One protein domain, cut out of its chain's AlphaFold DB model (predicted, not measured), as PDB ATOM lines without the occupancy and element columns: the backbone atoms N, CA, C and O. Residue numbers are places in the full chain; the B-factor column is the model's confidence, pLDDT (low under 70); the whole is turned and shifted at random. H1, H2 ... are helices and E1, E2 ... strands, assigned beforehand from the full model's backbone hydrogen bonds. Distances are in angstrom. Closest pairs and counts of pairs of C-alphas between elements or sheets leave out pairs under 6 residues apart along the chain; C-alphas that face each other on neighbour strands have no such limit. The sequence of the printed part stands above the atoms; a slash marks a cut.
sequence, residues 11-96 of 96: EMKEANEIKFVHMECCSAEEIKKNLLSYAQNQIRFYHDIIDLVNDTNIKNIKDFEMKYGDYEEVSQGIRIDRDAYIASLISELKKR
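What this domain is: This is residues 11 to 96 of the 96 residues of an uncharacterized protein of Nitrosopumilales archaeon (UniProt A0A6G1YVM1). One long helix, H1, makes the length of a loose, open frame: H2 folds back beside its last part, H4 packs beside its first part, and H3 lies on the way between them, away from H1. A small hairpin of two strands, E1 and E2, lies by the early part of H1, and residues 54 to 59 stick out at the turn into H2. The printed part has 86 residues, with two named strands and then four named helices; the sheet E1 - E2 is antiparallel and the class is mostly helix. The whole is loose, with a radius of gyration of the C-alphas of 15.9 A, and spans 48 by 26 by 24 A.

Where its parts are: Find C-alpha 11 at (-46.473, -53.796, 31.339), where E1 begins; it runs to residue 14, and E2 takes residues 17 to 21. From C-alpha 28 at (-49.723, -53.950, 18.509), H1 runs 39.2 A to residue 54. Then come H2, residues 58 to 68, 15.4 A long, and H3, residues 71 to 76. H4, residues 82 to 94, runs 18.4 A to C-alpha 94 at (-41.997, -52.512, 13.708).

How they stand to each other: In the hairpin of E1 and E2, look at N 12 and O 19, 2.8 A apart and within hydrogen-bond range. The closest C-alphas of E1 and H1, those of Glu 11 and Asn 34, are 7.2 A apart. H1 touches H4 with residues 28 to 35 alone, closest at the C-alphas of Ala 28 and Leu 93, 6.0 A; they run opposite ways at a shallow tilt of 29 degrees. H1 touches H2, its partner in a helical hairpin, with residues 48 to 52 alone, closest at the C-alphas of Leu 52 and Asn 60, 6.2 A; their shallow tilt is 12 degrees, opposite ways. H3 touches no helix, and is only just apart from H2, with the closest C-alphas 8.0 A apart. In H1, H2, H3 and H4 every O i to N i+4 pair is within hydrogen-bond range.

The domain as a whole: The C-alphas farthest apart, those of Ile 58 and Arg 96, are 48.2 A apart. The printed part has no cut and no long link. Look for low confidence at residues 77 to 80, under 70 in pLDDT; the mean of the printed part is 88.6.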
ATOM      1  N   GLU A  11     -45.324 -53.929  30.443       85.12
ATOM      2  CA  GLU A  11     -46.473 -53.796  31.339       85.12
ATOM      3  C   GLU A  11     -47.788 -54.025  30.582       85.12
ATOM      4  O   GLU A  11     -48.014 -53.465  29.513       85.12
ATOM      5  N   MET A  12     -48.698 -54.806  31.151       82.38
ATOM      6  CA  MET A  12     -50.074 -54.959  30.692       82.38
ATOM      7  C   MET A  12     -51.019 -54.584  31.823       82.38
ATOM      8  O   MET A  12     -50.966 -55.159  32.908       82.38
ATOM      9  N   LYS A  13     -51.898 -53.614  31.565       77.19
ATOM     10  CA  LYS A  13     -52.939 -53.211  32.514       77.19
ATOM     11  C   LYS A  13     -54.182 -54.064  32.291       77.19
ATOM     12  O   LYS A  13     -54.862 -53.907  31.279       77.19
ATOM     13  N   GLU A  14     -54.478 -54.940  33.241       75.31
ATOM     14  CA  GLU A  14     -55.774 -55.605  33.370       75.31
ATOM     15  C   GLU A  14     -56.645 -54.857  34.390       75.31
ATOM     16  O   GLU A  14     -56.164 -53.975  35.097       75.31
ATOM     17  N   ALA A  15     -57.943 -55.179  34.443       71.75
ATOM     18  CA  ALA A  15     -58.970 -54.381  35.123       71.75
ATOM     19  C   ALA A  15     -58.596 -53.908  36.543       71.75
ATOM     20  O   ALA A  15     -58.956 -52.790  36.895       71.75
ATOM     21  N   ASN A  16     -57.850 -54.711  37.311       73.44
ATOM     22  CA  ASN A  16     -57.401 -54.371  38.666       73.44
ATOM     23  C   ASN A  16     -55.910 -54.658  38.927       73.44
ATOM     24  O   ASN A  16     -55.466 -54.529  40.064       73.44
ATOM     25  N   GLU A  17     -55.137 -55.071  37.919       79.19
ATOM     26  CA  GLU A  17     -53.764 -55.551  38.123       79.19
ATOM     27  C   GLU A  17     -52.836 -55.132  36.981       79.19
ATOM     28  O   GLU A  17     -53.242 -55.017  35.823       79.19
ATOM     29  N   ILE A  18     -51.562 -54.927  37.315       80.81
ATOM     30  CA  ILE A  18     -50.489 -54.762  36.335       80.81
ATOM     31  C   ILE A  18     -49.788 -56.111  36.207       80.81
ATOM     32  O   ILE A  18     -49.252 -56.632  37.185       80.81
ATOM     33  N   LYS A  19     -49.780 -56.671  34.998       84.25
ATOM     34  CA  LYS A  19     -49.016 -57.872  34.660       84.25
ATOM     35  C   LYS A  19     -47.774 -57.500  33.872       84.25
ATOM     36  O   LYS A  19     -47.803 -56.591  33.050       84.25
ATOM     37  N   PHE A  20     -46.701 -58.246  34.092       86.12
ATOM     38  CA  PHE A  20     -45.472 -58.132  33.316       86.12
ATOM     39  C   PHE A  20     -45.375 -59.322  32.366       86.12
ATOM     40  O   PHE A  20     -45.437 -60.473  32.800       86.12
ATOM     41  N   VAL A  21     -45.243 -59.049  31.071       86.62
ATOM     42  CA  VAL A  21     -45.166 -60.072  30.019       86.62
ATOM     43  C   VAL A  21     -43.956 -59.833  29.126       86.62
ATOM     44  O   VAL A  21     -43.377 -58.749  29.120       86.62
ATOM     45  N   HIS A  22     -43.565 -60.829  28.334       89.19
ATOM     46  CA  HIS A  22     -42.611 -60.588  27.253       89.19
ATOM     47  C   HIS A  22     -43.219 -59.620  26.228       89.19
ATOM     48  O   HIS A  22     -44.411 -59.701  25.928       89.19
ATOM     49  N   MET A  23     -42.406 -58.719  25.679       87.75
ATOM     50  CA  MET A  23     -42.840 -57.699  24.709       87.75
ATOM     51  C   MET A  23     -43.531 -58.324  23.490       87.75
ATOM     52  O   MET A  23     -44.513 -57.804  22.967       87.75
ATOM     53  N   GLU A  24     -43.031 -59.482  23.071       89.44
ATOM     54  CA  GLU A  24     -43.517 -60.295  21.961       89.44
ATOM     55  C   GLU A  24     -44.941 -60.814  22.204       89.44
ATOM     56  O   GLU A  24     -45.684 -61.075  21.254       89.44
ATOM     57  N   CYS A  25     -45.347 -60.945  23.469       89.62
ATOM     58  CA  CYS A  25     -46.681 -61.394  23.851       89.62
ATOM     59  C   CYS A  25     -47.731 -60.276  23.798       89.62
ATOM     60  O   CYS A  25     -48.919 -60.585  23.760       89.62
ATOM     61  N   CYS A  26     -47.330 -59.002  23.772       88.81
ATOM     62  CA  CYS A  26     -48.264 -57.884  23.646       88.81
ATOM     63  C   CYS A  26     -48.779 -57.760  22.212       88.81
ATOM     64  O   CYS A  26     -48.023 -57.917  21.268       88.81
ATOM     65  N   SER A  27     -50.042 -57.411  22.011       91.12
ATOM     66  CA  SER A  27     -50.577 -56.974  20.719       91.12
ATOM     67  C   SER A  27     -50.021 -55.605  20.296       91.12
ATOM     68  O   SER A  27     -49.534 -54.824  21.115       91.12
ATOM     69  N   ALA A  28     -50.140 -55.266  19.006       92.81
ATOM     70  CA  ALA A  28     -49.723 -53.950  18.509       92.81
ATOM     71  C   ALA A  28     -50.464 -52.796  19.215       92.81
ATOM     72  O   ALA A  28     -49.868 -51.760  19.502       92.81
ATOM     73  N   GLU A  29     -51.747 -52.978  19.535       92.50
ATOM     74  CA  GLU A  29     -52.546 -51.974  20.246       92.50
ATOM     75  C   GLU A  29     -52.115 -51.813  21.707       92.50
ATOM     76  O   GLU A  29     -52.089 -50.696  22.220       92.50
ATOM     77  N   GLU A  30     -51.720 -52.894  22.379       90.94
ATOM     78  CA  GLU A  30     -51.153 -52.823  23.732       90.94
ATOM     79  C   GLU A  30     -49.800 -52.111  23.734       90.94
ATOM     80  O   GLU A  30     -49.584 -51.220  24.554       90.94
ATOM     81  N   ILE A  31     -48.931 -52.405  22.762       92.31
ATOM     82  CA  ILE A  31     -47.651 -51.700  22.603       92.31
ATOM     83  C   ILE A  31     -47.881 -50.196  22.393       92.31
ATOM     84  O   ILE A  31     -47.255 -49.374  23.065       92.31
ATOM     85  N   LYS A  32     -48.820 -49.809  21.515       93.56
ATOM     86  CA  LYS A  32     -49.187 -48.397  21.299       93.56
ATOM     87  C   LYS A  32     -49.725 -47.741  22.572       93.56
ATOM     88  O   LYS A  32     -49.325 -46.620  22.888       93.56
ATOM     89  N   LYS A  33     -50.601 -48.424  23.318       91.88
ATOM     90  CA  LYS A  33     -51.132 -47.931  24.602       91.88
ATOM     91  C   LYS A  33     -50.021 -47.716  25.626       91.88
ATOM     92  O   LYS A  33     -50.025 -46.686  26.299       91.88
ATOM     93  N   ASN A  34     -49.059 -48.631  25.708       89.12
ATOM     94  CA  ASN A  34     -47.912 -48.510  26.602       89.12
ATOM     95  C   ASN A  34     -47.039 -47.311  26.239       89.12
ATOM     96  O   ASN A  34     -46.765 -46.478  27.102       89.12
ATOM     97  N   LEU A  35     -46.674 -47.173  24.961       92.31
ATOM     98  CA  LEU A  35     -45.898 -46.032  24.469       92.31
ATOM     99  C   LEU A  35     -46.608 -44.699  24.748       92.31
ATOM    100  O   LEU A  35     -45.989 -43.759  25.246       92.31
ATOM    101  N   LEU A  36     -47.917 -44.622  24.487       93.62
ATOM    102  CA  LEU A  36     -48.706 -43.417  24.742       93.62
ATOM    103  C   LEU A  36     -48.796 -43.093  26.239       93.62
ATOM    104  O   LEU A  36     -48.556 -41.952  26.635       93.62
ATOM    105  N   SER A  37     -49.113 -44.087  27.075       89.75
ATOM    106  CA  SER A  37     -49.178 -43.916  28.532       89.75
ATOM    107  C   SER A  37     -47.835 -43.445  29.084       89.75
ATOM    108  O   SER A  37     -47.802 -42.596  29.974       89.75
ATOM    109  N   TYR A  38     -46.734 -43.978  28.554       89.50
ATOM    110  CA  TYR A  38     -45.389 -43.595  28.950       89.50
ATOM    111  C   TYR A  38     -45.091 -42.134  28.593       89.50
ATOM    112  O   TYR A  38     -44.709 -41.351  29.463       89.50
ATOM    113  N   ALA A  39     -45.347 -41.735  27.345       92.06
ATOM    114  CA  ALA A  39     -45.152 -40.357  26.897       92.06
ATOM    115  C   ALA A  39     -45.978 -39.361  27.731       92.06
ATOM    116  O   ALA A  39     -45.459 -38.345  28.187       92.06
ATOM    117  N   GLN A  40     -47.247 -39.679  28.004       94.19
ATOM    118  CA  GLN A  40     -48.118 -38.845  28.836       94.19
ATOM    119  C   GLN A  40     -47.633 -38.747  30.289       94.19
ATOM    120  O   GLN A  40     -47.682 -37.668  30.877       94.19
ATOM    121  N   ASN A  41     -47.154 -39.849  30.875       90.81
ATOM    122  CA  ASN A  41     -46.549 -39.842  32.208       90.81
ATOM    123  C   ASN A  41     -45.303 -38.954  32.253       90.81
ATOM    124  O   ASN A  41     -45.145 -38.180  33.195       90.81
ATOM    125  N   GLN A  42     -44.452 -39.037  31.229       91.19
ATOM    126  CA  GLN A  42     -43.223 -38.258  31.156       91.19
ATOM    127  C   GLN A  42     -43.506 -36.757  30.998       91.19
ATOM    128  O   GLN A  42     -42.869 -35.944  31.661       91.19
ATOM    129  N   ILE A  43     -44.501 -36.391  30.181       95.31
ATOM    130  CA  ILE A  43     -44.977 -35.006  30.060       95.31
ATOM    131  C   ILE A  43     -45.458 -34.485  31.419       95.31
ATOM    132  O   ILE A  43     -45.021 -33.423  31.849       95.31
ATOM    133  N   ARG A  44     -46.313 -35.244  32.121       95.19
ATOM    134  CA  ARG A  44     -46.805 -34.856  33.455       95.19
ATOM    135  C   ARG A  44     -45.671 -34.661  34.456       95.19
ATOM    136  O   ARG A  44     -45.644 -33.651  35.138       95.19
ATOM    137  N   PHE A  45     -44.726 -35.596  34.503       94.31
ATOM    138  CA  PHE A  45     -43.573 -35.507  35.398       94.31
ATOM    139  C   PHE A  45     -42.753 -34.233  35.161       94.31
ATOM    140  O   PHE A  45     -42.400 -33.544  36.111       94.31
ATOM    141  N   TYR A  46     -42.481 -33.886  33.900       95.69
ATOM    142  CA  TYR A  46     -41.739 -32.663  33.599       95.69
ATOM    143  C   TYR A  46     -42.526 -31.390  33.912       95.69
ATOM    144  O   TYR A  46     -41.922 -30.426  34.371       95.69
ATOM    145  N   HIS A  47     -43.846 -31.382  33.714       97.25
ATOM    146  CA  HIS A  47     -44.679 -30.267  34.169       97.25
ATOM    147  C   HIS A  47     -44.607 -30.092  35.684       97.25
ATOM    148  O   HIS A  47     -44.336 -28.988  36.142       97.25
ATOM    149  N   ASP A  48     -44.729 -31.175  36.450       95.44
ATOM    150  CA  ASP A  48     -44.652 -31.109  37.909       95.44
ATOM    151  C   ASP A  48     -43.277 -30.622  38.399       95.44
ATOM    152  O   ASP A  48     -43.200 -29.886  39.379       95.44
ATOM    153  N   ILE A  49     -42.186 -30.982  37.707       96.06
ATOM    154  CA  ILE A  49     -40.848 -30.431  37.991       96.06
ATOM    155  C   ILE A  49     -40.819 -28.926  37.731       96.06
ATOM    156  O   ILE A  49     -40.298 -28.174  38.551       96.06
ATOM    157  N   ILE A  50     -41.334 -28.483  36.583       97.44
ATOM    158  CA  ILE A  50     -41.366 -27.060  36.228       97.44
ATOM    159  C   ILE A  50     -42.160 -26.280  37.281       97.44
ATOM    160  O   ILE A  50     -41.685 -25.249  37.755       97.44
ATOM    161  N   ASP A  51     -43.320 -26.791  37.684       96.00
ATOM    162  CA  ASP A  51     -44.172 -26.170  38.697       96.00
ATOM    163  C   ASP A  51     -43.474 -26.118  40.063       96.00
ATOM    164  O   ASP A  51     -43.453 -25.065  40.704       96.00
ATOM    165  N   LEU A  52     -42.813 -27.208  40.471       96.19
ATOM    166  CA  LEU A  52     -42.014 -27.259  41.698       96.19
ATOM    167  C   LEU A  52     -40.875 -26.227  41.695       96.19
ATOM    168  O   LEU A  52     -40.615 -25.589  42.715       96.19
ATOM    169  N   VAL A  53     -40.180 -26.064  40.568       96.69
ATOM    170  CA  VAL A  53     -39.074 -25.102  40.432       96.69
ATOM    171  C   VAL A  53     -39.587 -23.659  40.414       96.69
ATOM    172  O   VAL A  53     -38.947 -22.776  40.980       96.69
ATOM    173  N   ASN A  54     -40.742 -23.408  39.797       97.06
ATOM    174  CA  ASN A  54     -41.340 -22.074  39.744       97.06
ATOM    175  C   ASN A  54     -41.886 -21.610  41.105       97.06
ATOM    176  O   ASN A  54     -41.817 -20.419  41.409       97.06
ATOM    177  N   ASP A  55     -42.410 -22.527  41.921       96.00
ATOM    178  CA  ASP A  55     -42.901 -22.262  43.280       96.00
ATOM    179  C   ASP A  55     -42.272 -23.242  44.279       96.00
ATOM    180  O   ASP A  55     -42.902 -24.165  44.806       96.00
ATOM    181  N   THR A  56     -40.975 -23.059  44.527       96.00
ATOM    182  CA  THR A  56     -40.239 -23.938  45.435       96.00
ATOM    183  C   THR A  56     -40.538 -23.601  46.892       96.00
ATOM    184  O   THR A  56     -40.073 -22.599  47.437       96.00
ATOM    185  N   ASN A  57     -41.259 -24.499  47.562       95.69
ATOM    186  CA  ASN A  57     -41.466 -24.463  49.004       95.69
ATOM    187  C   ASN A  57     -41.547 -25.886  49.588       95.69
ATOM    188  O   ASN A  57     -41.743 -26.865  48.869       95.69
ATOM    189  N   ILE A  58     -41.406 -26.002  50.913       95.62
ATOM    190  CA  ILE A  58     -41.341 -27.297  51.617       95.62
ATOM    191  C   ILE A  58     -42.587 -28.154  51.367       95.62
ATOM    192  O   ILE A  58     -42.480 -29.376  51.305       95.62
ATOM    193  N   LYS A  59     -43.765 -27.537  51.240       95.38
ATOM    194  CA  LYS A  59     -45.000 -28.276  50.978       95.38
ATOM    195  C   LYS A  59     -44.957 -28.896  49.580       95.38
ATOM    196  O   LYS A  59     -45.152 -30.097  49.464       95.38
ATOM    197  N   ASN A  60     -44.630 -28.108  48.558       94.25
ATOM    198  CA  ASN A  60     -44.568 -28.586  47.175       94.25
ATOM    199  C   ASN A  60     -43.481 -29.660  46.986       94.25
ATOM    200  O   ASN A  60     -43.703 -30.619  46.253       94.25
ATOM    201  N   ILE A  61     -42.343 -29.549  47.688       95.19
ATOM    202  CA  ILE A  61     -41.305 -30.595  47.704       95.19
ATOM    203  C   ILE A  61     -41.875 -31.907  48.262       95.19
ATOM    204  O   ILE A  61     -41.774 -32.939  47.607       95.19
ATOM    205  N   LYS A  62     -42.544 -31.862  49.422       94.25
ATOM    206  CA  LYS A  62     -43.153 -33.055  50.035       94.25
ATOM    207  C   LYS A  62     -44.258 -33.665  49.177       94.25
ATOM    208  O   LYS A  62     -44.352 -34.884  49.088       94.25
ATOM    209  N   ASP A  63     -45.089 -32.836  48.549       93.69
ATOM    210  CA  ASP A  63     -46.152 -33.300  47.655       93.69
ATOM    211  C   ASP A  63     -45.558 -34.003  46.416       93.69
ATOM    212  O   ASP A  63     -46.090 -35.019  45.962       93.69
ATOM    213  N   PHE A  64     -44.425 -33.508  45.899       94.69
ATOM    214  CA  PHE A  64     -43.692 -34.133  44.798       94.69
ATOM    215  C   PHE A  64     -43.062 -35.471  45.212       94.69
ATOM    216  O   PHE A  64     -43.254 -36.473  44.520       94.69
ATOM    217  N   GLU A  65     -42.365 -35.510  46.350       93.56
ATOM    218  CA  GLU A  65     -41.766 -36.733  46.910       93.56
ATOM    219  C   GLU A  65     -42.836 -37.793  47.198       93.56
ATOM    220  O   GLU A  65     -42.689 -38.939  46.794       93.56
ATOM    221  N   MET A  66     -43.982 -37.418  47.773       92.38
ATOM    222  CA  MET A  66     -45.095 -38.348  48.011       92.38
ATOM    223  C   MET A  66     -45.659 -38.946  46.711       92.38
ATOM    224  O   MET A  66     -46.194 -40.055  46.713       92.38
ATOM    225  N   LYS A  67     -45.571 -38.217  45.593       92.94
ATOM    226  CA  LYS A  67     -46.078 -38.666  44.291       92.94
ATOM    227  C   LYS A  67     -45.090 -39.556  43.537       92.94
ATOM    228  O   LYS A  67     -45.526 -40.470  42.835       92.94
ATOM    229  N   TYR A  68     -43.794 -39.263  43.625       90.44
ATOM    230  CA  TYR A  68     -42.760 -39.881  42.786       90.44
ATOM    231  C   TYR A  68     -41.735 -40.730  43.547       90.44
ATOM    232  O   TYR A  68     -40.952 -41.429  42.903       90.44
ATOM    233  N   GLY A  69     -41.791 -40.716  44.875       88.62
ATOM    234  CA  GLY A  69     -40.813 -41.312  45.774       88.62
ATOM    235  C   GLY A  69     -39.681 -40.345  46.110       88.62
ATOM    236  O   GLY A  69     -39.351 -39.444  45.328       88.62
ATOM    237  N   ASP A  70     -39.076 -40.542  47.276       87.56
ATOM    238  CA  ASP A  70     -37.842 -39.853  47.644       87.56
ATOM    239  C   ASP A  70     -36.606 -40.475  46.958       87.56
ATOM    240  O   ASP A  70     -36.680 -41.473  46.232       87.56
ATOM    241  N   TYR A  71     -35.434 -39.862  47.146       84.44
ATOM    242  CA  TYR A  71     -34.197 -40.360  46.540       84.44
ATOM    243  C   TYR A  71     -33.857 -41.795  46.971       84.44
ATOM    244  O   TYR A  71     -33.401 -42.584  46.140       84.44
ATOM    245  N   GLU A  72     -34.059 -42.146  48.244       82.38
ATOM    246  CA  GLU A  72     -33.723 -43.472  48.760       82.38
ATOM    247  C   GLU A  72     -34.654 -44.527  48.153       82.38
ATOM    248  O   GLU A  72     -34.166 -45.505  47.582       82.38
ATOM    249  N   GLU A  73     -35.963 -44.278  48.160       78.88
ATOM    250  CA  GLU A  73     -36.988 -45.140  47.566       78.88
ATOM    251  C   GLU A  73     -36.745 -45.363  46.068       78.88
ATOM    252  O   GLU A  73     -36.737 -46.500  45.583       78.88
ATOM    253  N   VAL A  74     -36.476 -44.286  45.321       78.44
ATOM    254  CA  VAL A  74     -36.216 -44.363  43.878       78.44
ATOM    255  C   VAL A  74     -34.900 -45.091  43.589       78.44
ATOM    256  O   VAL A  74     -34.818 -45.854  42.623       78.44
ATOM    257  N   SER A  75     -33.869 -44.893  44.415       75.31
ATOM    258  CA  SER A  75     -32.560 -45.535  44.229       75.31
ATOM    259  C   SER A  75     -32.571 -47.042  44.507       75.31
ATOM    260  O   SER A  75     -31.790 -47.776  43.895       75.31
ATOM    261  N   GLN A  76     -33.459 -47.503  45.394       73.56
ATOM    262  CA  GLN A  76     -33.621 -48.912  45.761       73.56
ATOM    263  C   GLN A  76     -34.570 -49.679  44.824       73.56
ATOM    264  O   GLN A  76     -34.586 -50.911  44.835       73.56
ATOM    265  N   GLY A  77     -35.352 -48.973  44.000       67.50
ATOM    266  CA  GLY A  77     -36.265 -49.570  43.029       67.50
ATOM    267  C   GLY A  77     -35.569 -50.276  41.856       67.50
ATOM    268  O   GLY A  77     -34.385 -50.083  41.569       67.50
ATOM    269  N   ILE A  78     -36.332 -51.087  41.113       64.94
ATOM    270  CA  ILE A  78     -35.852 -51.696  39.865       64.94
ATOM    271  C   ILE A  78     -35.584 -50.578  38.850       64.94
ATOM    272  O   ILE A  78     -36.509 -49.954  38.328       64.94
ATOM    273  N   ARG A  79     -34.306 -50.343  38.535       64.94
ATOM    274  CA  ARG A  79     -33.902 -49.410  37.479       64.94
ATOM    275  C   ARG A  79     -34.181 -50.034  36.117       64.94
ATOM    276  O   ARG A  79     -33.350 -50.749  35.567       64.94
ATOM    277  N   ILE A  80     -35.357 -49.748  35.570       68.75
ATOM    278  CA  ILE A  80     -35.627 -49.985  34.154       68.75
ATOM    279  C   ILE A  80     -34.987 -48.841  33.373       68.75
ATOM    280  O   ILE A  80     -35.330 -47.674  33.580       68.75
ATOM    281  N   ASP A  81     -34.063 -49.174  32.473       82.31
ATOM    282  CA  ASP A  81     -33.612 -48.227  31.459       82.31
ATOM    283  C   ASP A  81     -34.802 -47.916  30.543       82.31
ATOM    284  O   ASP A  81     -35.267 -48.746  29.756       82.31
ATOM    285  N   ARG A  82     -35.345 -46.717  30.733       81.38
ATOM    286  CA  ARG A  82     -36.554 -46.231  30.075       81.38
ATOM    287  C   ARG A  82     -36.357 -46.089  28.570       81.38
ATOM    288  O   ARG A  82     -37.267 -46.422  27.814       81.38
ATOM    289  N   ASP A  83     -35.176 -45.668  28.136       86.19
ATOM    290  CA  ASP A  83     -34.871 -45.509  26.717       86.19
ATOM    291  C   ASP A  83     -34.744 -46.879  26.052       86.19
ATOM    292  O   ASP A  83     -35.328 -47.111  24.990       86.19
ATOM    293  N   ALA A  84     -34.081 -47.830  26.718       87.81
ATOM    294  CA  ALA A  84     -34.014 -49.213  26.256       87.81
ATOM    295  C   ALA A  84     -35.405 -49.871  26.203       87.81
ATOM    296  O   ALA A  84     -35.715 -50.590  25.248       87.81
ATOM    297  N   TYR A  85     -36.265 -49.604  27.190       88.88
ATOM    298  CA  TYR A  85     -37.650 -50.079  27.221       88.88
ATOM    299  C   TYR A  85     -38.467 -49.546  26.036       88.88
ATOM    300  O   TYR A  85     -39.078 -50.324  25.299       88.88
ATOM    301  N   ILE A  86     -38.431 -48.231  25.794       91.06
ATOM    302  CA  ILE A  86     -39.135 -47.592  24.673       91.06
ATOM    303  C   ILE A  86     -38.599 -48.105  23.335       91.06
ATOM    304  O   ILE A  86     -39.380 -48.464  22.453       91.06
ATOM    305  N   ALA A  87     -37.274 -48.181  23.181       91.81
ATOM    306  CA  ALA A  87     -36.647 -48.697  21.970       91.81
ATOM    307  C   ALA A  87     -37.061 -50.150  21.693       91.81
ATOM    308  O   ALA A  87     -37.333 -50.499  20.542       91.81
ATOM    309  N   SER A  88     -37.185 -50.970  22.742       91.00
ATOM    310  CA  SER A  88     -37.659 -52.356  22.650       91.00
ATOM    311  C   SER A  88     -39.113 -52.431  22.183       91.00
ATOM    312  O   SER A  88     -39.411 -53.155  21.235       91.00
ATOM    313  N   LEU A  89     -40.007 -51.623  22.765       92.06
ATOM    314  CA  LEU A  89     -41.407 -51.531  22.333       92.06
ATOM    315  C   LEU A  89     -41.537 -51.063  20.876       92.06
ATOM    316  O   LEU A  89     -42.324 -51.624  20.118       92.06
ATOM    317  N   ILE A  90     -40.754 -50.064  20.455       94.25
ATOM    318  CA  ILE A  90     -40.749 -49.575  19.065       94.25
ATOM    319  C   ILE A  90     -40.222 -50.650  18.113       94.25
ATOM    320  O   ILE A  90     -40.791 -50.855  17.042       94.25
ATOM    321  N   SER A  91     -39.133 -51.327  18.485       94.25
ATOM    322  CA  SER A  91     -38.583 -52.455  17.729       94.25
ATOM    323  C   SER A  91     -39.634 -53.544  17.540       94.25
ATOM    324  O   SER A  91     -39.819 -54.036  16.430       94.25
ATOM    325  N   GLU A  92     -40.368 -53.878  18.597       93.50
ATOM    326  CA  GLU A  92     -41.411 -54.893  18.537       93.50
ATOM    327  C   GLU A  92     -42.631 -54.446  17.725       93.50
ATOM    328  O   GLU A  92     -43.182 -55.236  16.962       93.50
ATOM    329  N   LEU A  93     -43.011 -53.168  17.804       93.62
ATOM    330  CA  LEU A  93     -44.076 -52.602  16.976       93.62
ATOM    331  C   LEU A  93     -43.731 -52.658  15.481       93.62
ATOM    332  O   LEU A  93     -44.611 -52.917  14.674       93.62
ATOM    333  N   LYS A  94     -42.460 -52.452  15.108       93.81
ATOM    334  CA  LYS A  94     -41.997 -52.512  13.708       93.81
ATOM    335  C   LYS A  94     -42.081 -53.907  13.085       93.81
ATOM    336  O   LYS A  94     -42.042 -54.012  11.863       93.81
ATOM    337  N   LYS A  95     -42.130 -54.967  13.896       92.12
ATOM    338  CA  LYS A  95     -42.236 -56.354  13.413       92.12
ATOM    339  C   LYS A  95     -43.679 -56.772  13.100       92.12
ATOM    340  O   LYS A  95     -43.873 -57.883  12.613       92.12
ATOM    341  N   ARG A  96     -44.665 -55.930  13.424       85.44
ATOM    342  CA  ARG A  96     -46.106 -56.193  13.300       85.44
ATOM    343  C   ARG A  96     -46.706 -55.349  12.187       85.44
ATOM    344  O   ARG A  96     -47.608 -55.882  11.509       85.44
TER     345      ARG A  96